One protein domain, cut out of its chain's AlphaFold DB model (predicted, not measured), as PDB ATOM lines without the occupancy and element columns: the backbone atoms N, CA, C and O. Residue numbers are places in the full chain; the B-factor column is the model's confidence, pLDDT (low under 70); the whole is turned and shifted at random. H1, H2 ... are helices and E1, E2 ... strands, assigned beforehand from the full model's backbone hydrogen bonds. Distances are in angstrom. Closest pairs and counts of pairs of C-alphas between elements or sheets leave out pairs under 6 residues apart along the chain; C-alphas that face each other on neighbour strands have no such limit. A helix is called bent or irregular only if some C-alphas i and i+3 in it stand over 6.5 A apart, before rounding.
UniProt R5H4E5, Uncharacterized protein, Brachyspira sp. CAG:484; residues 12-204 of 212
ATOM      1  N   ILE A  12      71.668  92.634  88.849       97.31
ATOM      2  CA  ILE A  12      70.501  92.509  89.718       97.31
ATOM      3  C   ILE A  12      69.748  91.265  89.282       97.31
ATOM      4  O   ILE A  12      69.165  91.241  88.204       97.31
ATOM      5  N   GLN A  13      69.780  90.220  90.099       97.56
ATOM      6  CA  GLN A  13      69.226  88.917  89.770       97.56
ATOM      7  C   GLN A  13      68.028  88.593  90.656       97.56
ATOM      8  O   GLN A  13      68.177  88.317  91.845       97.56
ATOM      9  N   PHE A  14      66.840  88.558  90.060       98.31
ATOM     10  CA  PHE A  14      65.657  88.007  90.709       98.31
ATOM     11  C   PHE A  14      65.664  86.484  90.643       98.31
ATOM     12  O   PHE A  14      65.775  85.889  89.563       98.31
ATOM     13  N   VAL A  15      65.518  85.864  91.810       97.00
ATOM     14  CA  VAL A  15      65.484  84.413  91.993       97.00
ATOM     15  C   VAL A  15      64.296  83.997  92.860       97.00
ATOM     16  O   VAL A  15      63.767  84.773  93.662       97.00
ATOM     17  N   ASP A  16      63.886  82.738  92.729       95.25
ATOM     18  CA  ASP A  16      62.891  82.152  93.621       95.25
ATOM     19  C   ASP A  16      63.447  81.897  95.037       95.25
ATOM     20  O   ASP A  16      64.630  82.095  95.345       95.25
ATOM     21  N   ARG A  17      62.567  81.438  95.932       94.81
ATOM     22  CA  ARG A  17      62.931  81.154  97.322       94.81
ATOM     23  C   ARG A  17      63.925  80.011  97.465       94.81
ATOM     24  O   ARG A  17      64.736  80.065  98.390       94.81
ATOM     25  N   GLN A  18      63.862  78.992  96.613       94.69
ATOM     26  CA  GLN A  18      64.763  77.846  96.698       94.69
ATOM     27  C   GLN A  18      66.194  78.296  96.399       94.69
ATOM     28  O   GLN A  18      67.084  78.094  97.224       94.69
ATOM     29  N   CYS A  19      66.388  79.009  95.290       94.44
ATOM     30  CA  CYS A  19      67.666  79.597  94.902       94.44
ATOM     31  C   CYS A  19      68.211  80.534  95.985       94.44
ATOM     32  O   CYS A  19      69.349  80.367  96.421       94.44
ATOM     33  N   PHE A  20      67.390  81.458  96.497       95.81
ATOM     34  CA  PHE A  20      67.816  82.377  97.561       95.81
ATOM     35  C   PHE A  20      68.187  81.659  98.869       95.81
ATOM     36  O   PHE A  20      69.035  82.113  99.642       95.81
ATOM     37  N   SER A  21      67.533  80.533  99.161       93.81
ATOM     38  CA  SER A  21      67.806  79.750 100.369       93.81
ATOM     39  C   SER A  21      69.128  78.990 100.274       93.81
ATOM     40  O   SER A  21      69.794  78.860 101.296       93.81
ATOM     41  N   MET A  22      69.531  78.571  99.067       94.56
ATOM     42  CA  MET A  22      70.800  77.879  98.801       94.56
ATOM     43  C   MET A  22      72.029  78.798  98.794       94.56
ATOM     44  O   MET A  22      73.152  78.302  98.853       94.56
ATOM     45  N   LEU A  23      71.847  80.121  98.727       92.75
ATOM     46  CA  LEU A  23      72.965  81.057  98.830       92.75
ATOM     47  C   LEU A  23      73.687  80.868 100.167       92.75
ATOM     48  O   LEU A  23      73.069  80.925 101.237       92.75
ATOM     49  N   LYS A  24      75.012  80.716 100.115       89.69
ATOM     50  CA  LYS A  24      75.850  80.900 101.298       89.69
ATOM     51  C   LYS A  24      75.757  82.375 101.668       89.69
ATOM     52  O   LYS A  24      76.238  83.208 100.918       89.69
ATOM     53  N   LYS A  25      75.077  82.666 102.773       88.62
ATOM     54  CA  LYS A  25      74.791  84.022 103.243       88.62
ATOM     55  C   LYS A  25      75.664  84.336 104.446       88.62
ATOM     56  O   LYS A  25      75.614  83.614 105.445       88.62
ATOM     57  N   LYS A  26      76.439  85.412 104.363       91.19
ATOM     58  CA  LYS A  26      77.196  85.967 105.493       91.19
ATOM     59  C   LYS A  26      76.694  87.355 105.861       91.19
ATOM     60  O   LYS A  26      76.156  88.060 105.020       91.19
ATOM     61  N   ASN A  27      76.916  87.726 107.118       96.25
ATOM     62  CA  ASN A  27      76.669  89.058 107.669       96.25
ATOM     63  C   ASN A  27      75.225  89.557 107.462       96.25
ATOM     64  O   ASN A  27      74.903  90.301 106.535       96.25
ATOM     65  N   TYR A  28      74.340  89.100 108.346       96.81
ATOM     66  CA  TYR A  28      72.938  89.500 108.345       96.81
ATOM     67  C   TYR A  28      72.764  90.948 108.809       96.81
ATOM     68  O   TYR A  28      73.336  91.347 109.823       96.81
ATOM     69  N   ILE A  29      71.917  91.694 108.104       97.19
ATOM     70  CA  ILE A  29      71.466  93.031 108.485       97.19
ATOM     71  C   ILE A  29      70.025  92.911 108.983       97.19
ATOM     72  O   ILE A  29      69.124  92.583 108.207       97.19
ATOM     73  N   GLY A  30      69.816  93.153 110.276       93.12
ATOM     74  CA  GLY A  30      68.488  93.229 110.886       93.12
ATOM     75  C   GLY A  30      67.820  94.588 110.667       93.12
ATOM     76  O   GLY A  30      68.247  95.365 109.826       93.12
ATOM     77  N   TYR A  31      66.769  94.871 111.436       88.62
ATOM     78  CA  TYR A  31      66.016  96.135 111.378       88.62
ATOM     79  C   TYR A  31      65.607  96.629 112.774       88.62
ATOM     80  O   TYR A  31      64.536  97.203 112.984       88.62
ATOM     81  N   ARG A  32      66.452  96.364 113.776       86.25
ATOM     82  CA  ARG A  32      66.166  96.678 115.183       86.25
ATOM     83  C   ARG A  32      66.355  98.171 115.455       86.25
ATOM     84  O   ARG A  32      67.374  98.742 115.088       86.25
ATOM     85  N   HIS A  33      65.421  98.812 116.159       78.38
ATOM     86  CA  HIS A  33      65.441 100.271 116.386       78.38
ATOM     87  C   HIS A  33      66.629 100.804 117.207       78.38
ATOM     88  O   HIS A  33      66.916 102.008 117.189       78.38
ATOM     89  N   ASN A  34      67.274  99.937 117.989       83.19
ATOM     90  CA  ASN A  34      68.441 100.268 118.807       83.19
ATOM     91  C   ASN A  34      69.771 100.055 118.069       83.19
ATOM     92  O   ASN A  34      70.819 100.390 118.614       83.19
ATOM     93  N   GLU A  35      69.735  99.531 116.848       88.81
ATOM     94  CA  GLU A  35      70.902  99.307 116.002       88.81
ATOM     95  C   GLU A  35      70.842 100.252 114.796       88.81
ATOM     96  O   GLU A  35      69.769 100.694 114.381       88.81
ATOM     97  N   LEU A  36      71.999 100.588 114.217       89.00
ATOM     98  CA  LEU A  36      72.020 101.387 112.989       89.00
ATOM     99  C   LEU A  36      71.458 100.605 111.801       89.00
ATOM    100  O   LEU A  36      70.942 101.230 110.892       89.00
ATOM    101  N   ASN A  37      71.525  99.268 111.811       95.56
ATOM    102  CA  ASN A  37      71.129  98.402 110.690       95.56
ATOM    103  C   ASN A  37      71.818  98.775 109.368       95.56
ATOM    104  O   ASN A  37      71.214  98.725 108.299       95.56
ATOM    105  N   ILE A  38      73.089  99.162 109.473       96.00
ATOM    106  CA  ILE A  38      73.995  99.490 108.375       96.00
ATOM    107  C   ILE A  38      75.227  98.607 108.544       96.00
ATOM    108  O   ILE A  38      75.726  98.459 109.665       96.00
ATOM    109  N   LEU A  39      75.719  98.025 107.456       96.00
ATOM    110  CA  LEU A  39      76.865  97.126 107.493       96.00
ATOM    111  C   LEU A  39      77.743  97.279 106.252       96.00
ATOM    112  O   LEU A  39      77.331  96.932 105.145       96.00
ATOM    113  N   LYS A  40      78.997  97.684 106.467       95.44
ATOM    114  CA  LYS A  40      80.062  97.596 105.465       95.44
ATOM    115  C   LYS A  40      80.692  96.208 105.488       95.44
ATOM    116  O   LYS A  40      81.310  95.819 106.477       95.44
ATOM    117  N   ALA A  41      80.546  95.470 104.394       95.69
ATOM    118  CA  ALA A  41      81.111  94.135 104.231       95.69
ATOM    119  C   ALA A  41      81.216  93.779 102.736       95.69
ATOM    120  O   ALA A  41      80.418  94.277 101.942       95.69
ATOM    121  N   PRO A  42      82.143  92.884 102.338       94.25
ATOM    122  CA  PRO A  42      82.201  92.374 100.962       94.25
ATOM    123  C   PRO A  42      80.990  91.495 100.605       94.25
ATOM    124  O   PRO A  42      80.730  91.217  99.440       94.25
ATOM    125  N   GLU A  43      80.245  91.040 101.609       96.69
ATOM    126  CA  GLU A  43      79.047  90.233 101.443       96.69
ATOM    127  C   GLU A  43      78.079  90.538 102.588       96.69
ATOM    128  O   GLU A  43      78.505  90.595 103.747       96.69
ATOM    129  N   PHE A  44      76.796  90.722 102.284       97.94
ATOM    130  CA  PHE A  44      75.752  90.943 103.285       97.94
ATOM    131  C   PHE A  44      74.378  90.537 102.755       97.94
ATOM    132  O   PHE A  44      74.162  90.418 101.548       97.94
ATOM    133  N   TYR A  45      73.418  90.344 103.656       98.44
ATOM    134  CA  TYR A  45      72.037  90.061 103.272       98.44
ATOM    135  C   TYR A  45      71.037  90.614 104.275       98.44
ATOM    136  O   TYR A  45      71.341  90.779 105.457       98.44
ATOM    137  N   SER A  46      69.814  90.839 103.805       98.12
ATOM    138  CA  SER A  46      68.671  91.093 104.669       98.12
ATOM    139  C   SER A  46      67.417  90.406 104.144       98.12
ATOM    140  O   SER A  46      67.344  89.935 103.005       98.12
ATOM    141  N   THR A  47      66.423  90.316 105.010       96.75
ATOM    142  CA  THR A  47      65.171  89.616 104.760       96.75
ATOM    143  C   THR A  47      63.994  90.482 105.167       96.75
ATOM    144  O   THR A  47      64.127  91.359 106.014       96.75
ATOM    145  N   GLU A  48      62.832  90.181 104.593       94.62
ATOM    146  CA  GLU A  48      61.539  90.724 105.021       94.62
ATOM    147  C   GLU A  48      61.412  92.244 104.865       94.62
ATOM    148  O   GLU A  48      60.720  92.909 105.635       94.62
ATOM    149  N   ILE A  49      62.002  92.802 103.802       96.81
ATOM    150  CA  ILE A  49      61.736  94.190 103.423       96.81
ATOM    151  C   ILE A  49      60.281  94.265 102.956       96.81
ATOM    152  O   ILE A  49      59.960  93.872 101.833       96.81
ATOM    153  N   ARG A  50      59.387  94.709 103.846       92.88
ATOM    154  CA  ARG A  50      57.935  94.778 103.617       92.88
ATOM    155  C   ARG A  50      57.439  96.216 103.685       92.88
ATOM    156  O   ARG A  50      57.114  96.791 102.653       92.88
ATOM    157  N   THR A  51      57.382  96.773 104.892       93.25
ATOM    158  CA  THR A  51      57.085  98.185 105.210       93.25
ATOM    159  C   THR A  51      58.364  98.908 105.639       93.25
ATOM    160  O   THR A  51      58.338  99.783 106.498       93.25
ATOM    161  N   CYS A  52      59.490  98.436 105.119       95.06
ATOM    162  CA  CYS A  52      60.831  98.884 105.441       95.06
ATOM    163  C   CYS A  52      61.486  99.426 104.170       95.06
ATOM    164  O   CYS A  52      61.073  99.074 103.054       95.06
ATOM    165  N   THR A  53      62.560 100.186 104.355       97.00
ATOM    166  CA  THR A  53      63.470 100.591 103.284       97.00
ATOM    167  C   THR A  53      64.764  99.799 103.424       97.00
ATOM    168  O   THR A  53      65.438  99.870 104.452       97.00
ATOM    169  N   GLY A  54      65.112  99.027 102.398       97.88
ATOM    170  CA  GLY A  54      66.365  98.277 102.334       97.88
ATOM    171  C   GLY A  54      67.200  98.663 101.121       97.88
ATOM    172  O   GLY A  54      66.724  99.359 100.218       97.88
ATOM    173  N   GLY A  55      68.434  98.174 101.084       97.62
ATOM    174  CA  GLY A  55      69.301  98.331  99.924       97.62
ATOM    175  C   GLY A  55      70.764  98.477 100.293       97.62
ATOM    176  O   GLY A  55      71.231  97.892 101.274       97.62
ATOM    177  N   GLY A  56      71.490  99.249  99.492       96.69
ATOM    178  CA  GLY A  56      72.884  99.554  99.769       96.69
ATOM    179  C   GLY A  56      73.541 100.493  98.773       96.69
ATOM    180  O   GLY A  56      72.952 100.889  97.765       96.69
ATOM    181  N   LEU A  57      74.777 100.841  99.109       95.62
ATOM    182  CA  LEU A  57      75.682 101.709  98.370       95.62
ATOM    183  C   LEU A  57      76.921 100.909  97.988       95.62
ATOM    184  O   LEU A  57      77.450 100.145  98.798       95.62
ATOM    185  N   VAL A  58      77.378 101.083  96.755       92.31
ATOM    186  CA  VAL A  58      78.440 100.263  96.184       92.31
ATOM    187  C   VAL A  58      79.390 101.126  95.364       92.31
ATOM    188  O   VAL A  58      78.973 101.918  94.515       92.31
ATOM    189  N   THR A  59      80.679 100.893  95.579       90.69
ATOM    190  CA  THR A  59      81.735 101.166  94.607       90.69
ATOM    191  C   THR A  59      82.174  99.805  94.056       90.69
ATOM    192  O   THR A  59      82.820  99.045  94.789       90.69
ATOM    193  N   PRO A  60      81.776  99.438  92.820       84.19
ATOM    194  CA  PRO A  60      81.873  98.065  92.327       84.19
ATOM    195  C   PRO A  60      83.267  97.453  92.479       84.19
ATOM    196  O   PRO A  60      84.262  98.054  92.077       84.19
ATOM    197  N   ASN A  61      83.335  96.239  93.031       82.19
ATOM    198  CA  ASN A  61      84.572  95.489  93.302       82.19
ATOM    199  C   ASN A  61      85.576  96.179  94.255       82.19
ATOM    200  O   ASN A  61      86.705  95.710  94.389       82.19
ATOM    201  N   VAL A  62      85.199  97.286  94.906       90.12
ATOM    202  CA  VAL A  62      86.057  98.020  95.852       90.12
ATOM    203  C   VAL A  62      85.488  97.935  97.259       90.12
ATOM    204  O   VAL A  62      86.140  97.439  98.174       90.12
ATOM    205  N   GLU A  63      84.265  98.421  97.444       93.00
ATOM    206  CA  GLU A  63      83.605  98.437  98.741       93.00
ATOM    207  C   GLU A  63      82.091  98.506  98.586       93.00
ATOM    208  O   GLU A  63      81.564  99.061  97.623       93.00
ATOM    209  N   ALA A  64      81.389  97.955  99.568       94.12
ATOM    210  CA  ALA A  64      79.944  98.000  99.618       94.12
ATOM    211  C   ALA A  64      79.449  98.127 101.050       94.12
ATOM    212  O   ALA A  64      80.092  97.683 102.009       94.12
ATOM    213  N   GLU A  65      78.269  98.713 101.167       95.94
ATOM    214  CA  GLU A  65      77.533  98.834 102.406       95.94
ATOM    215  C   GLU A  65      76.056  98.540 102.161       95.94
ATOM    216  O   GLU A  65      75.449  99.083 101.240       95.94
ATOM    217  N   GLY A  66      75.483  97.672 102.989       97.31
ATOM    218  CA  GLY A  66      74.061  97.359 102.978       97.31
ATOM    219  C   GLY A  66      73.336  97.980 104.162       97.31
ATOM    220  O   GLY A  66      73.949  98.265 105.193       97.31
ATOM    221  N   PHE A  67      72.016  98.118 104.050       97.88
ATOM    222  CA  PHE A  67      71.181  98.579 105.154       97.88
ATOM    223  C   PHE A  67      69.745  98.041 105.108       97.88
ATOM    224  O   PHE A  67      69.212  97.732 104.040       97.88
ATOM    225  N   HIS A  68      69.089  98.015 106.268       97.81
ATOM    226  CA  HIS A  68      67.658  97.733 106.392       97.81
ATOM    227  C   HIS A  68      67.045  98.569 107.521       97.81
ATOM    228  O   HIS A  68      67.230  98.299 108.704       97.81
ATOM    229  N   PHE A  69      66.261  99.581 107.157       95.38
ATOM    230  CA  PHE A  69      65.568 100.432 108.117       95.38
ATOM    231  C   PHE A  69      64.098 100.063 108.219       95.38
ATOM    232  O   PHE A  69      63.371 100.055 107.227       95.38
ATOM    233  N   TRP A  70      63.643  99.822 109.446       93.06
ATOM    234  CA  TRP A  70      62.217  99.821 109.731       93.06
ATOM    235  C   TRP A  70      61.687 101.249 109.602       93.06
ATOM    236  O   TRP A  70      62.122 102.136 110.336       93.06
ATOM    237  N   ASP A  71      60.754 101.477 108.680       90.06
ATOM    238  CA  ASP A  71      60.184 102.797 108.446       90.06
ATOM    239  C   ASP A  71      59.136 103.181 109.514       90.06
ATOM    240  O   ASP A  71      57.934 103.271 109.252       90.06
ATOM    241  N   ASP A  72      59.596 103.458 110.733       89.75
ATOM    242  CA  ASP A  72      58.770 103.885 111.861       89.75
ATOM    243  C   ASP A  72      59.042 105.344 112.281       89.75
ATOM    244  O   ASP A  72      59.918 106.030 111.746       89.75
ATOM    245  N   LEU A  73      58.303 105.840 113.280       90.69
ATOM    246  CA  LEU A  73      58.500 107.196 113.803       90.69
ATOM    247  C   LEU A  73      59.905 107.402 114.396       90.69
ATOM    248  O   LEU A  73      60.438 108.514 114.337       90.69
ATOM    249  N   THR A  74      60.509 106.360 114.971       90.69
ATOM    250  CA  THR A  74      61.850 106.433 115.564       90.69
ATOM    251  C   THR A  74      62.896 106.722 114.497       90.69
ATOM    252  O   THR A  74      63.647 107.693 114.623       90.69
ATOM    253  N   ASN A  75      62.918 105.930 113.424       89.94
ATOM    254  CA  ASN A  75      63.864 106.115 112.327       89.94
ATOM    255  C   ASN A  75      63.575 107.384 111.526       89.94
ATOM    256  O   ASN A  75      64.519 108.083 111.156       89.94
ATOM    257  N   LYS A  76      62.304 107.798 111.419       91.88
ATOM    258  CA  LYS A  76      61.939 109.108 110.861       91.88
ATOM    259  C   LYS A  76      62.609 110.257 111.616       91.88
ATOM    260  O   LYS A  76      63.180 111.154 111.000       91.88
ATOM    261  N   LYS A  77      62.565 110.243 112.953       93.00
ATOM    262  CA  LYS A  77      63.220 111.267 113.790       93.00
ATOM    263  C   LYS A  77      64.746 111.210 113.692       93.00
ATOM    264  O   LYS A  77      65.403 112.238 113.822       93.00
ATOM    265  N   LYS A  78      65.310 110.025 113.448       92.69
ATOM    266  CA  LYS A  78      66.756 109.795 113.304       92.69
ATOM    267  C   LYS A  78      67.259 109.899 111.859       92.69
ATOM    268  O   LYS A  78      68.438 109.643 111.634       92.69
ATOM    269  N   PHE A  79      66.425 110.295 110.896       94.00
ATOM    270  CA  PHE A  79      66.740 110.222 109.464       94.00
ATOM    271  C   PHE A  79      68.110 110.819 109.102       94.00
ATOM    272  O   PHE A  79      68.923 110.158 108.461       94.00
ATOM    273  N   ASN A  80      68.423 112.019 109.599       94.25
ATOM    274  CA  ASN A  80      69.713 112.669 109.336       94.25
ATOM    275  C   ASN A  80      70.909 111.864 109.873       94.25
ATOM    276  O   ASN A  80      71.957 111.816 109.237       94.25
ATOM    277  N   ILE A  81      70.757 111.206 111.026       93.50
ATOM    278  CA  ILE A  81      71.797 110.352 111.617       93.50
ATOM    279  C   ILE A  81      72.005 109.108 110.749       93.50
ATOM    280  O   ILE A  81      73.150 108.742 110.478       93.50
ATOM    281  N   LEU A  82      70.915 108.486 110.284       93.62
ATOM    282  CA  LEU A  82      70.968 107.315 109.403       93.62
ATOM    283  C   LEU A  82      71.659 107.660 108.081       93.62
ATOM    284  O   LEU A  82      72.620 106.997 107.702       93.62
ATOM    285  N   VAL A  83      71.248 108.751 107.430       93.69
ATOM    286  CA  VAL A  83      71.855 109.234 106.182       93.69
ATOM    287  C   VAL A  83      73.337 109.555 106.359       93.69
ATOM    288  O   VAL A  83      74.158 109.128 105.549       93.69
ATOM    289  N   ASN A  84      73.709 110.278 107.414       93.25
ATOM    290  CA  ASN A  84      75.115 110.597 107.658       93.25
ATOM    291  C   ASN A  84      75.949 109.340 107.925       93.25
ATOM    292  O   ASN A  84      77.118 109.306 107.552       93.25
ATOM    293  N   SER A  85      75.356 108.315 108.541       93.25
ATOM    294  CA  SER A  85      76.025 107.035 108.784       93.25
ATOM    295  C   SER A  85      76.219 106.240 107.491       93.25
ATOM    296  O   SER A  85      77.327 105.762 107.265       93.25
ATOM    297  N   LEU A  86      75.201 106.177 106.621       92.06
ATOM    298  CA  LEU A  86      75.260 105.473 105.330       92.06
ATOM    299  C   LEU A  86      76.377 106.001 104.419       92.06
ATOM    300  O   LEU A  86      77.177 105.279 103.838       92.06
ATOM    301  N   PHE A  87      76.465 107.322 104.298       90.25
ATOM    302  CA  PHE A  87      77.433 107.952 103.396       90.25
ATOM    303  C   PHE A  87      78.806 108.176 104.052       90.25
ATOM    304  O   PHE A  87      79.648 108.884 103.499       90.25
ATOM    305  N   ARG A  88      79.051 107.598 105.237       86.94
ATOM    306  CA  ARG A  88      80.326 107.743 105.953       86.94
ATOM    307  C   ARG A  88      81.404 106.803 105.426       86.94
ATOM    308  O   ARG A  88      82.575 107.189 105.393       86.94
ATOM    309  N   PHE A  89      81.039 105.560 105.105       80.88
ATOM    310  CA  PHE A  89      82.020 104.487 104.925       80.88
ATOM    311  C   PHE A  89      82.319 104.133 103.476       80.88
ATOM    312  O   PHE A  89      83.457 103.746 103.206       80.88
ATOM    313  N   VAL A  90      81.339 104.253 102.578       81.94
ATOM    314  CA  VAL A  90      81.564 104.180 101.131       81.94
ATOM    315  C   VAL A  90      81.812 105.600 100.641       81.94
ATOM    316  O   VAL A  90      80.895 106.423 100.611       81.94
ATOM    317  N   LYS A  91      83.071 105.929 100.338       74.62
ATOM    318  CA  LYS A  91      83.444 107.298  99.951       74.62
ATOM    319  C   LYS A  91      83.217 107.456  98.449       74.62
ATOM    320  O   LYS A  91      83.963 106.891  97.660       74.62
ATOM    321  N   ASN A  92      82.224 108.262  98.073       84.38
ATOM    322  CA  ASN A  92      81.774 108.478  96.688       84.38
ATOM    323  C   ASN A  92      81.169 107.213  96.044       84.38
ATOM    324  O   ASN A  92      81.727 106.698  95.076       84.38
ATOM    325  N   PRO A  93      80.038 106.703  96.566       89.56
ATOM    326  CA  PRO A  93      79.361 105.561  95.964       89.56
ATOM    327  C   PRO A  93      78.987 105.850  94.507       89.56
ATOM    328  O   PRO A  93      78.364 106.867  94.193       89.56
ATOM    329  N   GLU A  94      79.341 104.931  93.614       91.25
ATOM    330  CA  GLU A  94      79.009 105.048  92.192       91.25
ATOM    331  C   GLU A  94      77.605 104.526  91.892       91.25
ATOM    332  O   GLU A  94      76.922 105.037  90.994       91.25
ATOM    333  N   ARG A  95      77.183 103.503  92.646       93.06
ATOM    334  CA  ARG A  95      75.911 102.809  92.472       93.06
ATOM    335  C   ARG A  95      75.166 102.674  93.791       93.06
ATOM    336  O   ARG A  95      75.760 102.532  94.860       93.06
ATOM    337  N   GLY A  96      73.844 102.702  93.702       95.31
ATOM    338  CA  GLY A  96      72.954 102.484  94.829       95.31
ATOM    339  C   GLY A  96      71.723 101.702  94.408       95.31
ATOM    340  O   GLY A  96      71.220 101.861  93.295       95.31
ATOM    341  N   ILE A  97      71.216 100.884  95.321       97.69
ATOM    342  CA  ILE A  97      69.913 100.243  95.180       97.69
ATOM    343  C   ILE A  97      69.040 100.627  96.367       97.69
ATOM    344  O   ILE A  97      69.490 100.575  97.512       97.69
ATOM    345  N   LEU A  98      67.793 101.001  96.089       98.00
ATOM    346  CA  LEU A  98      66.747 101.150  97.095       98.00
ATOM    347  C   LEU A  98      65.601 100.207  96.766       98.00
ATOM    348  O   LEU A  98      65.119 100.169  95.631       98.00
ATOM    349  N   LEU A  99      65.143  99.473  97.771       97.56
ATOM    350  CA  LEU A  99      64.038  98.538  97.633       97.56
ATOM    351  C   LEU A  99      63.057  98.660  98.797       97.56
ATOM    352  O   LEU A  99      63.448  98.731  99.964       97.56
ATOM    353  N   GLY A 100      61.770  98.653  98.461       93.81
ATOM    354  CA  GLY A 100      60.688  98.557  99.426       93.81
ATOM    355  C   GLY A 100      59.807  99.793  99.524       93.81
ATOM    356  O   GLY A 100      59.449 100.417  98.528       93.81
ATOM    357  N   SER A 101      59.400 100.071 100.757       95.00
ATOM    358  CA  SER A 101      58.132 100.678 101.164       95.00
ATOM    359  C   SER A 101      56.877  99.858 100.876       95.00
ATOM    360  O   SER A 101      56.836  98.973 100.011       95.00
ATOM    361  N   LYS A 102      55.830 100.167 101.637       93.44
ATOM    362  CA  LYS A 102      54.472  99.696 101.392       93.44
ATOM    363  C   LYS A 102      53.459 100.613 102.043       93.44
ATOM    364  O   LYS A 102      53.620 101.016 103.191       93.44
ATOM    365  N   GLU A 103      52.370 100.843 101.334       88.38
ATOM    366  CA  GLU A 103      51.201 101.506 101.880       88.38
ATOM    367  C   GLU A 103      50.254 100.463 102.478       88.38
ATOM    368  O   GLU A 103      49.735  99.597 101.773       88.38
ATOM    369  N   LEU A 104      50.072 100.507 103.798       85.31
ATOM    370  CA  LEU A 104      49.005  99.780 104.479       85.31
ATOM    371  C   LEU A 104      48.179 100.777 105.285       85.31
ATOM    372  O   LEU A 104      48.716 101.720 105.868       85.31
ATOM    373  N   ASN A 105      46.883 100.501 105.393       83.12
ATOM    374  CA  ASN A 105      45.957 101.259 106.230       83.12
ATOM    375  C   ASN A 105      46.122 100.873 107.710       83.12
ATOM    376  O   ASN A 105      45.190 100.382 108.345       83.12
ATOM    377  N   ASN A 106      47.328 101.027 108.261       80.56
ATOM    378  CA  ASN A 106      47.596 100.817 109.678       80.56
ATOM    379  C   ASN A 106      48.648 101.801 110.208       80.56
ATOM    380  O   ASN A 106      49.416 102.408 109.464       80.56
ATOM    381  N   VAL A 107      48.675 101.961 111.531       76.81
ATOM    382  CA  VAL A 107      49.564 102.918 112.208       76.81
ATOM    383  C   VAL A 107      51.043 102.543 112.044       76.81
ATOM    384  O   VAL A 107      51.894 103.426 111.987       76.81
ATOM    385  N   GLN A 108      51.354 101.249 111.930       70.69
ATOM    386  CA  GLN A 108      52.725 100.733 111.921       70.69
ATOM    387  C   GLN A 108      53.463 101.004 110.603       70.69
ATOM    388  O   GLN A 108      54.679 101.158 110.617       70.69
ATOM    389  N   SER A 109      52.752 101.102 109.477       79.25
ATOM    390  CA  SER A 109      53.338 101.383 108.157       79.25
ATOM    391  C   SER A 109      53.148 102.822 107.687       79.25
ATOM    392  O   SER A 109      53.528 103.141 106.561       79.25
ATOM    393  N   LYS A 110      52.545 103.689 108.511       89.06
ATOM    394  CA  LYS A 110      52.170 105.064 108.133       89.06
ATOM    395  C   LYS A 110      53.336 105.871 107.547       89.06
ATOM    396  O   LYS A 110      53.115 106.746 106.719       89.06
ATOM    397  N   TYR A 111      54.565 105.582 107.970       92.75
ATOM    398  CA  TYR A 111      55.760 106.316 107.551       92.75
ATOM    399  C   TYR A 111      56.545 105.632 106.427       92.75
ATOM    400  O   TYR A 111      57.572 106.167 106.016       92.75
ATOM    401  N   SER A 112      56.097 104.474 105.933       94.81
ATOM    402  CA  SER A 112      56.893 103.649 105.023       94.81
ATOM    403  C   SER A 112      57.142 104.302 103.671       94.81
ATOM    404  O   SER A 112      58.287 104.440 103.246       94.81
ATOM    405  N   VAL A 113      56.087 104.795 103.022       95.31
ATOM    406  CA  VAL A 113      56.233 105.496 101.739       95.31
ATOM    407  C   VAL A 113      57.008 106.807 101.918       95.31
ATOM    408  O   VAL A 113      57.932 107.074 101.155       95.31
ATOM    409  N   GLU A 114      56.701 107.598 102.955       95.25
ATOM    410  CA  GLU A 114      57.395 108.868 103.235       95.25
ATOM    411  C   GLU A 114      58.907 108.663 103.431       95.25
ATOM    412  O   GLU A 114      59.714 109.370 102.825       95.25
ATOM    413  N   GLN A 115      59.313 107.690 104.251       95.31
ATOM    414  CA  GLN A 115      60.730 107.447 104.523       95.31
ATOM    415  C   GLN A 115      61.479 106.940 103.301       95.31
ATOM    416  O   GLN A 115      62.569 107.443 103.021       95.31
ATOM    417  N   PHE A 116      60.886 106.031 102.528       97.56
ATOM    418  CA  PHE A 116      61.489 105.595 101.274       97.56
ATOM    419  C   PHE A 116      61.713 106.769 100.316       97.56
ATOM    420  O   PHE A 116      62.797 106.894  99.750       97.56
ATOM    421  N   GLN A 117      60.737 107.674 100.171       97.81
ATOM    422  CA  GLN A 117      60.897 108.858  99.318       97.81
ATOM    423  C   GLN A 117      61.989 109.806  99.840       97.81
ATOM    424  O   GLN A 117      62.763 110.346  99.045       97.81
ATOM    425  N   ASN A 118      62.128 109.953 101.162       97.62
ATOM    426  CA  ASN A 118      63.224 110.723 101.756       97.62
ATOM    427  C   ASN A 118      64.596 110.100 101.443       97.62
ATOM    428  O   ASN A 118      65.509 110.814 101.024       97.62
ATOM    429  N   PHE A 119      64.749 108.776 101.581       97.69
ATOM    430  CA  PHE A 119      65.983 108.081 101.194       97.69
ATOM    431  C   PHE A 119      66.253 108.193  99.693       97.69
ATOM    432  O   PHE A 119      67.372 108.521  99.303       97.69
ATOM    433  N   LYS A 120      65.232 108.002  98.852       97.88
ATOM    434  CA  LYS A 120      65.328 108.163  97.397       97.88
ATOM    435  C   LYS A 120      65.850 109.539  97.016       97.88
ATOM    436  O   LYS A 120      66.763 109.612  96.200       97.88
ATOM    437  N   LYS A 121      65.333 110.609  97.623       97.81
ATOM    438  CA  LYS A 121      65.824 111.972  97.377       97.81
ATOM    439  C   LYS A 121      67.327 112.079  97.647       97.81
ATOM    440  O   LYS A 121      68.075 112.481  96.764       97.81
ATOM    441  N   VAL A 122      67.774 111.637  98.822       96.50
ATOM    442  CA  VAL A 122      69.196 111.679  99.201       96.50
ATOM    443  C   VAL A 122      70.063 110.831  98.266       96.50
ATOM    444  O   VAL A 122      71.142 111.264  97.870       96.50
ATOM    445  N   PHE A 123      69.611 109.630  97.900       96.12
ATOM    446  CA  PHE A 123      70.347 108.751  96.988       96.12
ATOM    447  C   PHE A 123      70.482 109.384  95.604       96.12
ATOM    448  O   PHE A 123      71.578 109.421  95.063       96.12
ATOM    449  N   MET A 124      69.397 109.934  95.060       94.81
ATOM    450  CA  MET A 124      69.406 110.600  93.756       94.81
ATOM    451  C   MET A 124      70.258 111.881  93.744       94.81
ATOM    452  O   MET A 124      70.769 112.250  92.693       94.81
ATOM    453  N   GLU A 125      70.423 112.554  94.887       94.56
ATOM    454  CA  GLU A 125      71.304 113.726  95.031       94.56
ATOM    455  C   GLU A 125      72.791 113.349  95.152       94.56
ATOM    456  O   GLU A 125      73.653 114.105  94.708       94.56
ATOM    457  N   LYS A 126      73.106 112.208  95.781       93.19
ATOM    458  CA  LYS A 126      74.482 111.851  96.180       93.19
ATOM    459  C   LYS A 126      75.122 110.719  95.381       93.19
ATOM    460  O   LYS A 126      76.333 110.538  95.474       93.19
ATOM    461  N   VAL A 127      74.338 109.938  94.645       92.81
ATOM    462  CA  VAL A 127      74.792 108.729  93.946       92.81
ATOM    463  C   VAL A 127      74.480 108.870  92.465       92.81
ATOM    464  O   VAL A 127      73.348 109.163  92.085       92.81
ATOM    465  N   LYS A 128      75.481 108.624  91.615       87.44
ATOM    466  CA  LYS A 128      75.352 108.799  90.163       87.44
ATOM    467  C   LYS A 128      74.284 107.882  89.559       87.44
ATOM    468  O   LYS A 128      73.465 108.332  88.764       87.44
ATOM    469  N   ASN A 129      74.298 106.603  89.940       92.88
ATOM    470  CA  ASN A 129      73.429 105.578  89.370       92.88
ATOM    471  C   ASN A 129      72.613 104.904  90.474       92.88
ATOM    472  O   ASN A 129      73.162 104.199  91.316       92.88
ATOM    473  N   VAL A 130      71.295 105.115  90.473       95.75
ATOM    474  CA  VAL A 130      70.400 104.551  91.492       95.75
ATOM    475  C   VAL A 130      69.313 103.710  90.845       95.75
ATOM    476  O   VAL A 130      68.485 104.249  90.093       95.75
ATOM    477  N   THR A 131      69.316 102.416  91.178       97.69
ATOM    478  CA  THR A 131      68.238 101.480  90.858       97.69
ATOM    479  C   THR A 131      67.198 101.468  91.977       97.69
ATOM    480  O   THR A 131      67.525 101.431  93.162       97.69
ATOM    481  N   LEU A 132      65.924 101.511  91.596       98.31
ATOM    482  CA  LEU A 132      64.783 101.653  92.490       98.31
ATOM    483  C   LEU A 132      63.771 100.528  92.255       98.31
ATOM    484  O   LEU A 132      63.331 100.307  91.127       98.31
ATOM    485  N   PHE A 133      63.355  99.879  93.338       98.31
ATOM    486  CA  PHE A 133      62.180  99.010  93.398       98.31
ATOM    487  C   PHE A 133      61.219  99.589  94.434       98.31
ATOM    488  O   PHE A 133      61.291  99.268  95.623       98.31
ATOM    489  N   GLU A 134      60.368 100.512  93.990       96.81
ATOM    490  CA  GLU A 134      59.514 101.309  94.867       96.81
ATOM    491  C   GLU A 134      58.166 100.635  95.093       96.81
ATOM    492  O   GLU A 134      57.517 100.164  94.156       96.81
ATOM    493  N   GLN A 135      57.736 100.688  96.347       95.88
ATOM    494  CA  GLN A 135      56.431 100.313  96.864       95.88
ATOM    495  C   GLN A 135      55.970  98.928  96.418       95.88
ATOM    496  O   GLN A 135      55.525  98.678  95.300       95.88
ATOM    497  N   HIS A 136      55.978  98.010  97.369       96.25
ATOM    498  CA  HIS A 136      55.330  96.726  97.198       96.25
ATOM    499  C   HIS A 136      53.819  96.900  96.971       96.25
ATOM    500  O   HIS A 136      53.128  97.476  97.813       96.25
ATOM    501  N   ARG A 137      53.298  96.347  95.868       92.88
ATOM    502  CA  ARG A 137      51.887  96.492  95.470       92.88
ATOM    503  C   ARG A 137      50.927  95.718  96.376       92.88
ATOM    504  O   ARG A 137      49.880  96.240  96.739       92.88
ATOM    505  N   ASN A 138      51.263  94.478  96.748       90.19
ATOM    506  CA  ASN A 138      50.364  93.626  97.533       90.19
ATOM    507  C   ASN A 138      50.649  93.716  99.038       90.19
ATOM    508  O   ASN A 138      51.803  93.768  99.479       90.19
ATOM    509  N   THR A 139      49.600  93.608  99.859       87.44
ATOM    510  CA  THR A 139      49.667  93.665 101.334       87.44
ATOM    511  C   THR A 139      50.707  92.718 101.932       87.44
ATOM    512  O   THR A 139      51.424  93.104 102.860       87.44
ATOM    513  N   ASN A 140      50.868  91.522 101.364       88.50
ATOM    514  CA  ASN A 140      51.794  90.484 101.840       88.50
ATOM    515  C   ASN A 140      53.085  90.372 101.018       88.50
ATOM    516  O   ASN A 140      53.885  89.475 101.255       88.50
ATOM    517  N   SER A 141      53.317  91.285 100.073       94.12
ATOM    518  CA  SER A 141      54.577  91.325  99.338       94.12
ATOM    519  C   SER A 141      55.783  91.584 100.235       94.12
ATOM    520  O   SER A 141      55.703  92.387 101.159       94.12
ATOM    521  N   GLN A 142      56.920  90.985  99.932       95.81
ATOM    522  CA  GLN A 142      58.170  91.312 100.612       95.81
ATOM    523  C   GLN A 142      59.357  90.941  99.745       95.81
ATOM    524  O   GLN A 142      59.245  90.063  98.881       95.81
ATOM    525  N   THR A 143      60.491  91.565 100.034       98.25
ATOM    526  CA  THR A 143      61.756  91.299  99.357       98.25
ATOM    527  C   THR A 143      62.823  90.884 100.357       98.25
ATOM    528  O   THR A 143      62.967  91.485 101.417       98.25
ATOM    529  N   ASN A 144      63.586  89.859  99.999       98.12
ATOM    530  CA  ASN A 144      64.872  89.551 100.612       98.12
ATOM    531  C   ASN A 144      65.972  89.920  99.619       98.12
ATOM    532  O   ASN A 144      65.765  89.788  98.410       98.12
ATOM    533  N   TYR A 145      67.137  90.323 100.111       98.31
ATOM    534  CA  TYR A 145      68.280  90.596  99.253       98.31
ATOM    535  C   TYR A 145      69.568  90.039  99.838       98.31
ATOM    536  O   TYR A 145      69.723  89.912 101.051       98.31
ATOM    537  N   HIS A 146      70.501  89.736  98.951       98.31
ATOM    538  CA  HIS A 146      71.890  89.418  99.237       98.31
ATOM    539  C   HIS A 146      72.755  90.204  98.258       98.31
ATOM    540  O   HIS A 146      72.353  90.403  97.111       98.31
ATOM    541  N   TYR A 147      73.913  90.661  98.713       97.69
ATOM    542  CA  TYR A 147      74.907  91.301  97.869       97.69
ATOM    543  C   TYR A 147      76.257  90.605  98.014       97.69
ATOM    544  O   TYR A 147      76.652  90.228  99.121       97.69
ATOM    545  N   ASN A 148      76.966  90.477  96.895       95.56
ATOM    546  CA  ASN A 148      78.326  89.962  96.818       95.56
ATOM    547  C   ASN A 148      79.199  90.927  95.999       95.56
ATOM    548  O   ASN A 148      78.948  91.132  94.809       95.56
ATOM    549  N   LEU A 149      80.228  91.479  96.647       93.38
ATOM    550  CA  LEU A 149      81.129  92.482  96.080       93.38
ATOM    551  C   LEU A 149      82.021  91.927  94.968       93.38
ATOM    552  O   LEU A 149      82.194  92.600  93.958       93.38
ATOM    553  N   ASP A 150      82.540  90.704  95.120       91.69
ATOM    554  CA  ASP A 150      83.473  90.078  94.165       91.69
ATOM    555  C   ASP A 150      82.850  89.890  92.775       91.69
ATOM    556  O   ASP A 150      83.539  89.798  91.761       91.69
ATOM    557  N   THR A 151      81.522  89.785  92.736       91.88
ATOM    558  CA  THR A 151      80.743  89.564  91.511       91.88
ATOM    559  C   THR A 151      79.862  90.752  91.136       91.88
ATOM    560  O   THR A 151      79.143  90.665  90.135       91.88
ATOM    561  N   ASP A 152      79.888  91.813  91.946       92.38
ATOM    562  CA  ASP A 152      78.972  92.956  91.930       92.38
ATOM    563  C   ASP A 152      77.510  92.551  91.663       92.38
ATOM    564  O   ASP A 152      76.859  93.013  90.720       92.38
ATOM    565  N   THR A 153      77.021  91.588  92.451       95.06
ATOM    566  CA  THR A 153      75.708  90.967  92.234       95.06
ATOM    567  C   THR A 153      74.780  91.176  93.420       95.06
ATOM    568  O   THR A 153      75.040  90.710  94.528       95.06
ATOM    569  N   TRP A 154      73.645  91.816  93.145       97.69
ATOM    570  CA  TRP A 154      72.461  91.859  93.991       97.69
ATOM    571  C   TRP A 154      71.556  90.683  93.649       97.69
ATOM    572  O   TRP A 154      70.966  90.645  92.572       97.69
ATOM    573  N   THR A 155      71.397  89.736  94.567       97.88
ATOM    574  CA  THR A 155      70.412  88.661  94.421       97.88
ATOM    575  C   THR A 155      69.158  89.017  95.202       97.88
ATOM    576  O   THR A 155      69.199  89.133  96.426       97.88
ATOM    577  N   LEU A 156      68.039  89.188  94.502       98.56
ATOM    578  CA  LEU A 156      66.754  89.586  95.067       98.56
ATOM    579  C   LEU A 156      65.775  88.413  95.036       98.56
ATOM    580  O   LEU A 156      65.632  87.720  94.031       98.56
ATOM    581  N   CYS A 157      65.062  88.207  96.135       98.12
ATOM    582  CA  CYS A 157      63.964  87.253  96.219       98.12
ATOM    583  C   CYS A 157      62.720  87.989  96.696       98.12
ATOM    584  O   CYS A 157      62.523  88.197  97.898       98.12
ATOM    585  N   SER A 158      61.895  88.394  95.737       98.19
ATOM    586  CA  SER A 158      60.637  89.083  95.998       98.19
ATOM    587  C   SER A 158      59.465  88.136  95.819       98.19
ATOM    588  O   SER A 158      59.447  87.287  94.923       98.19
ATOM    589  N   SER A 159      58.480  88.287  96.691       96.94
ATOM    590  CA  SER A 159      57.271  87.474  96.692       96.94
ATOM    591  C   SER A 159      56.044  88.327  96.933       96.94
ATOM    592  O   SER A 159      56.150  89.424  97.478       96.94
ATOM    593  N   PHE A 160      54.887  87.814  96.530       95.25
ATOM    594  CA  PHE A 160      53.576  88.390  96.791       95.25
ATOM    595  C   PHE A 160      52.520  87.291  96.868       95.25
ATOM    596  O   PHE A 160      52.711  86.190  96.357       95.25
ATOM    597  N   THR A 161      51.406  87.579  97.530       92.12
ATOM    598  CA  THR A 161      50.278  86.650  97.637       92.12
ATOM    599  C   THR A 161      49.233  86.999  96.590       92.12
ATOM    600  O   THR A 161      48.826  88.156  96.508       92.12
ATOM    601  N   LEU A 162      48.786  86.007  95.820       87.06
ATOM    602  CA  LEU A 162      47.671  86.170  94.888       87.06
ATOM    603  C   LEU A 162      46.357  86.318  95.674       87.06
ATOM    604  O   LEU A 162      46.032  85.398  96.431       87.06
ATOM    605  N   PRO A 163      45.588  87.410  95.494       81.25
ATOM    606  CA  PRO A 163      44.377  87.664  96.280       81.25
ATOM    607  C   PRO A 163      43.345  86.534  96.220       81.25
ATOM    608  O   PRO A 163      42.784  86.163  97.242       81.25
ATOM    609  N   GLU A 164      43.142  85.947  95.040       82.62
ATOM    610  CA  GLU A 164      42.094  84.945  94.803       82.62
ATOM    611  C   GLU A 164      42.407  83.569  95.403       82.62
ATOM    612  O   GLU A 164      41.501  82.835  95.784       82.62
ATOM    613  N   SER A 165      43.688  83.194  95.476       87.12
ATOM    614  CA  SER A 165      44.095  81.831  95.857       87.12
ATOM    615  C   SER A 165      44.870  81.750  97.167       87.12
ATOM    616  O   SER A 165      45.140  80.649  97.643       87.12
ATOM    617  N   GLY A 166      45.317  82.883  97.714       86.56
ATOM    618  CA  GLY A 166      46.216  82.916  98.868       86.56
ATOM    619  C   GLY A 166      47.612  82.334  98.595       86.56
ATOM    620  O   GLY A 166      48.448  82.297  99.499       86.56
ATOM    621  N   LYS A 167      47.907  81.892  97.363       91.25
ATOM    622  CA  LYS A 167      49.199  81.297  97.008       91.25
ATOM    623  C   LYS A 167      50.292  82.358  96.966       91.25
ATOM    624  O   LYS A 167      50.109  83.436  96.398       91.25
ATOM    625  N   VAL A 168      51.451  82.021  97.529       94.00
ATOM    626  CA  VAL A 168      52.667  82.830  97.409       94.00
ATOM    627  C   VAL A 168      53.270  82.609  96.028       94.00
ATOM    628  O   VAL A 168      53.550  81.478  95.630       94.00
ATOM    629  N   LYS A 169      53.483  83.703  95.308       95.50
ATOM    630  CA  LYS A 169      54.147  83.752  94.011       95.50
ATOM    631  C   LYS A 169      55.468  84.503  94.164       95.50
ATOM    632  O   LYS A 169      55.545  85.481  94.906       95.50
ATOM    633  N   TYR A 170      56.503  84.030  93.478       96.62
ATOM    634  CA  TYR A 170      57.827  84.653  93.454       96.62
ATOM    635  C   TYR A 170      58.058  85.364  92.127       96.62
ATOM    636  O   TYR A 170      57.523  84.953  91.095       96.62
ATOM    637  N   VAL A 171      58.880  86.411  92.149       96.94
ATOM    638  CA  VAL A 171      59.289  87.110  90.929       96.94
ATOM    639  C   VAL A 171      60.234  86.221  90.124       96.94
ATOM    640  O   VAL A 171      61.422  86.129  90.420       96.94
ATOM    641  N   THR A 172      59.692  85.549  89.108       95.06
ATOM    642  CA  THR A 172      60.445  84.643  88.216       95.06
ATOM    643  C   THR A 172      60.307  85.012  86.742       95.06
ATOM    644  O   THR A 172      61.011  84.466  85.891       95.06
ATOM    645  N   ARG A 173      59.434  85.977  86.424       95.75
ATOM    646  CA  ARG A 173      59.247  86.582  85.099       95.75
ATOM    647  C   ARG A 173      58.977  88.086  85.228       95.75
ATOM    648  O   ARG A 173      58.609  88.570  86.293       95.75
ATOM    649  N   LEU A 174      59.099  88.819  84.121       96.00
ATOM    650  CA  LEU A 174      58.901  90.275  84.078       96.00
ATOM    651  C   LEU A 174      57.504  90.721  84.548       96.00
ATOM    652  O   LEU A 174      57.391  91.710  85.266       96.00
ATOM    653  N   ASN A 175      56.445  89.985  84.201       95.25
ATOM    654  CA  ASN A 175      55.096  90.311  84.683       95.25
ATOM    655  C   ASN A 175      54.988  90.175  86.205       95.25
ATOM    656  O   ASN A 175      54.377  91.020  86.844       95.25
ATOM    657  N   ASP A 176      55.650  89.176  86.795       95.75
ATOM    658  CA  ASP A 176      55.673  89.008  88.249       95.75
ATOM    659  C   ASP A 176      56.370  90.204  88.923       95.75
ATOM    660  O   ASP A 176      55.950  90.648  89.988       95.75
ATOM    661  N   LEU A 177      57.412  90.757  88.288       96.75
ATOM    662  CA  LEU A 177      58.103  91.953  88.771       96.75
ATOM    663  C   LEU A 177      57.162  93.174  88.779       96.75
ATOM    664  O   LEU A 177      57.076  93.867  89.793       96.75
ATOM    665  N   ARG A 178      56.411  93.391  87.687       95.12
ATOM    666  CA  ARG A 178      55.408  94.472  87.570       95.12
ATOM    667  C   ARG A 178      54.203  94.283  88.505       95.12
ATOM    668  O   ARG A 178      53.624  95.255  88.983       95.12
ATOM    669  N   GLU A 179      53.826  93.039  88.792       94.44
ATOM    670  CA  GLU A 179      52.806  92.711  89.799       94.44
ATOM    671  C   GLU A 179      53.313  92.959  91.228       94.44
ATOM    672  O   GLU A 179      52.527  93.290  92.117       94.44
ATOM    673  N   CYS A 180      54.617  92.808  91.466       95.81
ATOM    674  CA  CYS A 180      55.210  92.941  92.793       95.81
ATOM    675  C   CYS A 180      55.421  94.404  93.215       95.81
ATOM    676  O   CYS A 180      55.180  94.732  94.381       95.81
ATOM    677  N   PHE A 181      55.840  95.276  92.293       96.69
ATOM    678  CA  PHE A 181      56.198  96.671  92.578       96.69
ATOM    679  C   PHE A 181      55.292  97.670  91.855       96.69
ATOM    680  O   PHE A 181      54.740  97.382  90.790       96.69
ATOM    681  N   VAL A 182      55.121  98.855  92.442       95.50
ATOM    682  CA  VAL A 182      54.378  99.949  91.806       95.50
ATOM    683  C   VAL A 182      55.259 100.655  90.785       95.50
ATOM    684  O   VAL A 182      54.844 100.780  89.637       95.50
ATOM    685  N   ASN A 183      56.473 101.050  91.184       96.12
ATOM    686  CA  ASN A 183      57.435 101.705  90.299       96.12
ATOM    687  C   ASN A 183      58.772 100.969  90.328       96.12
ATOM    688  O   ASN A 183      59.268 100.579  91.386       96.12
ATOM    689  N   ILE A 184      59.371 100.803  89.155       97.94
ATOM    690  CA  ILE A 184      60.686 100.191  88.986       97.94
ATOM    691  C   ILE A 184      61.505 101.132  88.120       97.94
ATOM    692  O   ILE A 184      61.009 101.651  87.122       97.94
ATOM    693  N   SER A 185      62.754 101.354  88.504       97.31
ATOM    694  CA  SER A 185      63.668 102.171  87.724       97.31
ATOM    695  C   SER A 185      65.066 101.586  87.789       97.31
ATOM    696  O   SER A 185      65.726 101.684  88.816       97.31
ATOM    697  N   ILE A 186      65.506 100.959  86.709       96.69
ATOM    698  CA  ILE A 186      66.845 100.398  86.570       96.69
ATOM    699  C   ILE A 186      67.780 101.514  86.107       96.69
ATOM    700  O   ILE A 186      67.492 102.209  85.126       96.69
ATOM    701  N   ALA A 187      68.865 101.716  86.855       94.25
ATOM    702  CA  ALA A 187      69.858 102.735  86.560       94.25
ATOM    703  C   ALA A 187      70.579 102.448  85.244       94.25
ATOM    704  O   ALA A 187      70.685 101.303  84.801       94.25
ATOM    705  N   ASP A 188      71.121 103.506  84.648       88.75
ATOM    706  CA  ASP A 188      71.959 103.343  83.477       88.75
ATOM    707  C   ASP A 188      73.196 102.494  83.807       88.75
ATOM    708  O   ASP A 188      73.835 102.597  84.865       88.75
ATOM    709  N   GLY A 189      73.479 101.577  82.890       87.62
ATOM    710  CA  GLY A 189      74.464 100.545  83.107       87.62
ATOM    711  C   GLY A 189      74.198  99.688  84.350       87.62
ATOM    712  O   GLY A 189      75.166  99.263  84.951       87.62
ATOM    713  N   ASP A 190      72.970  99.410  84.775       92.94
ATOM    714  CA  ASP A 190      72.680  98.223  85.596       92.94
ATOM    715  C   ASP A 190      72.071  97.127  84.712       92.94
ATOM    716  O   ASP A 190      71.384  97.406  83.729       92.94
ATOM    717  N   ARG A 191      72.330  95.856  85.041       94.81
ATOM    718  CA  ARG A 191      71.818  94.702  84.286       94.81
ATOM    719  C   ARG A 191      70.825  93.921  85.124       94.81
ATOM    720  O   ARG A 191      71.181  93.359  86.158       94.81
ATOM    721  N   LEU A 192      69.589  93.851  84.645       96.94
ATOM    722  CA  LEU A 192      68.509  93.125  85.297       96.94
ATOM    723  C   LEU A 192      68.390  91.708  84.729       96.94
ATOM    724  O   LEU A 192      68.221  91.514  83.527       96.94
ATOM    725  N   PHE A 193      68.390  90.720  85.611       97.31
ATOM    726  CA  PHE A 193      68.140  89.320  85.305       97.31
ATOM    727  C   PHE A 193      66.928  88.832  86.087       97.31
ATOM    728  O   PHE A 193      66.790  89.103  87.279       97.31
ATOM    729  N   ILE A 194      66.067  88.064  85.427       96.19
ATOM    730  CA  ILE A 194      64.979  87.341  86.082       96.19
ATOM    731  C   ILE A 194      65.121  85.865  85.710       96.19
ATOM    732  O   ILE A 194      65.046  85.484  84.536       96.19
ATOM    733  N   GLY A 195      65.409  85.031  86.712       83.56
ATOM    734  CA  GLY A 195      65.872  83.668  86.477       83.56
ATOM    735  C   GLY A 195      67.188  83.667  85.690       83.56
ATOM    736  O   GLY A 195      68.193  84.201  86.154       83.56
ATOM    737  N   LYS A 196      67.182  83.066  84.494       84.75
ATOM    738  CA  LYS A 196      68.343  83.015  83.584       84.75
ATOM    739  C   LYS A 196      68.288  84.054  82.455       84.75
ATOM    740  O   LYS A 196      69.237  84.148  81.682       84.75
ATOM    741  N   LYS A 197      67.184  84.802  82.319       93.88
ATOM    742  CA  LYS A 197      66.995  85.771  81.231       93.88
ATOM    743  C   LYS A 197      67.457  87.155  81.678       93.88
ATOM    744  O   LYS A 197      66.970  87.667  82.682       93.88
ATOM    745  N   GLU A 198      68.337  87.772  80.895       95.75
ATOM    746  CA  GLU A 198      68.588  89.212  80.967       95.75
ATOM    747  C   GLU A 198      67.401  89.968  80.363       95.75
ATOM    748  O   GLU A 198      66.975  89.671  79.243       95.75
ATOM    749  N   ILE A 199      66.864  90.926  81.111       96.56
ATOM    750  CA  ILE A 199      65.838  91.851  80.637       96.56
ATOM    751  C   ILE A 199      66.561  93.056  80.052       96.56
ATOM    752  O   ILE A 199      67.343  93.705  80.743       96.56
ATOM    753  N   LYS A 200      66.317  93.345  78.777       93.62
ATOM    754  CA  LYS A 200      66.913  94.480  78.070       93.62
ATOM    755  C   LYS A 200      65.926  95.639  77.995       93.62
ATOM    756  O   LYS A 200      64.723  95.456  78.164       93.62
ATOM    757  N   PHE A 201      66.427  96.817  77.623       92.12
ATOM    758  CA  PHE A 201      65.591  97.981  77.320       92.12
ATOM    759  C   PHE A 201      64.450  97.648  76.343       92.12
ATOM    760  O   PHE A 201      63.311  98.035  76.564       92.12
ATOM    761  N   SER A 202      64.728  96.851  75.305       93.69
ATOM    762  CA  SER A 202      63.727  96.416  74.322       93.69
ATOM    763  C   SER A 202      62.617  95.525  74.895       93.69
ATOM    764  O   SER A 202      61.548  95.451  74.303       93.69
ATOM    765  N   ASP A 203      62.858  94.824  76.011       93.94
ATOM    766  CA  ASP A 203      61.841  93.995  76.670       93.94
ATOM    767  C   ASP A 203      60.903  94.832  77.566       93.94
ATOM    768  O   ASP A 203      59.751  94.450  77.786       93.94
ATOM    769  N   ALA A 204      61.407  95.929  78.144       94.75
ATOM    770  CA  ALA A 204      60.720  96.689  79.191       94.75
ATOM    771  C   ALA A 204      61.179  98.162  79.254       94.75
ATOM    772  O   ALA A 204      61.758  98.580  80.257       94.75
TER     773      ALA A 204
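AT A GLANCE: This is residues 12 to 204 of the 212 residues of an uncharacterized protein of Brachyspira sp. CAG:484 (UniProt R5H4E5). Two sheets stand face to face as a sandwich, their strands nearly aligned; helices H3 and H4 cover the far face of the sheet E2 E5 E4 E6 E7 E11, and short helix H1 packs on the far face of the sheet E1 E3 E8 E9 E10 E12 E13. H5 sits between the two sheets, near E7, E9, E10 and E11. The printed part has 193 residues with five named helices and thirteen named strands, in the order E1 H1 E2 E3 E4 E5 H2 H3 E6 H4 E7 E8 E9 E10 H5 E11 E12 E13. The first sheet runs in the order E2 E5 E4 E6 E7 E11, mixed; the other is branched, with parallel and antiparallel pairs, and twisted. The class is mixed, helices and strands, and the whole is compact, with a radius of gyration of the C-alphas of 15.5 A and spans of 43 by 40 by 31 A.

HOW THE PARTS SIT: E1, residues 12 to 14, is the parallel neighbour of E9, residues 153 to 161, with N 13 and O 154 2.8 A apart, and on its other side of E12, residues 190 to 194, with N 14 and O 193 2.8 A apart. H1, residues 17 to 22, is on this branched sheet at a height of 8.9 A, over E9; their closest C-alphas are those of Arg 17 and Cys 157, 6.3 A apart. E2, residues 38 to 40, is the antiparallel neighbour of E5, residues 63 to 70, with N 39 and O 66 2.9 A apart. E3, residues 43 to 49, is antiparallel to E8, residues 142 to 148, with N 46 and O 145 2.9 A apart. Across the sandwich, the closest C-alphas of E3 and E5 are those of Phe 44 and Gly 66, 6.6 A apart; the strands of the two sheets stand at 14 degrees. E4, residues 52 to 59, forms a hairpin with E5, N 57 and O 65 being 2.8 A apart, and is antiparallel to E6, residues 95 to 100, with N 58 and O 95 2.9 A apart. H2, residues 73 to 77, is on neither sheet. H3, residues 79 to 89, is only just irregular, C-alphas 86 and 89 being 6.8 A apart; it runs along E5 at 9 degrees on the local plane. On the same face, H4, residues 112 to 126, runs along E6 at 6 degrees on the local plane, at a height of 8.6 A over the sheet. E7, residues 129 to 136, is parallel to E6, with N 98 and O 131 3.0 A apart, and antiparallel to E11, residues 181 to 185, with N 134 and O 183 2.8 A apart. E5, H2, H3, E6 form a split strand-helix-strand unit, two strands running the same way with E4 between them; E6, H4, E7 form an unsplit one, and both crossovers are right-handed. E8, E9 and E10, residues 168 to 170, form a meander, each strand the antiparallel neighbour of the one before, with N 144 and O 157, and N 160 and O 169, each 2.9 A apart. H5, residues 174 to 180, is on the opposite face from H4 and, on the branched sheet, from H1; the closest C-alphas of H5 and E9 are those of Phe 160 and Cys 180, 6.3 A apart. E12 and E13, residues 197 to 199, form a hairpin, with N 199 and O 192 2.8 A apart. Every O i to N i+4 pair is within hydrogen-bond range in H1, H2, H4 and H5, and 6 of 7 are in H3.

IN THESE COORDINATES: E1 begins at C-alpha 12, (70.501, 92.509, 89.718). From first to last C-alpha, E9 measures 26.4 A, E5 24.1 A, E4 23.7 A and H4 21.3 A. H4 begins at C-alpha 112, (56.893, 103.649, 105.023), and E13 ends at C-alpha 199, (65.838, 91.851, 80.637).

THE WHOLE: The two C-alphas farthest apart, those of Lys 91 and Glu 164, are 47.3 A apart. The printed part has no cut. The links H1 to E2, 15 residues, and E6 to H4, 11 residues, are long. The mean pLDDT of the printed part is 93.2, and no printed residue is under 70.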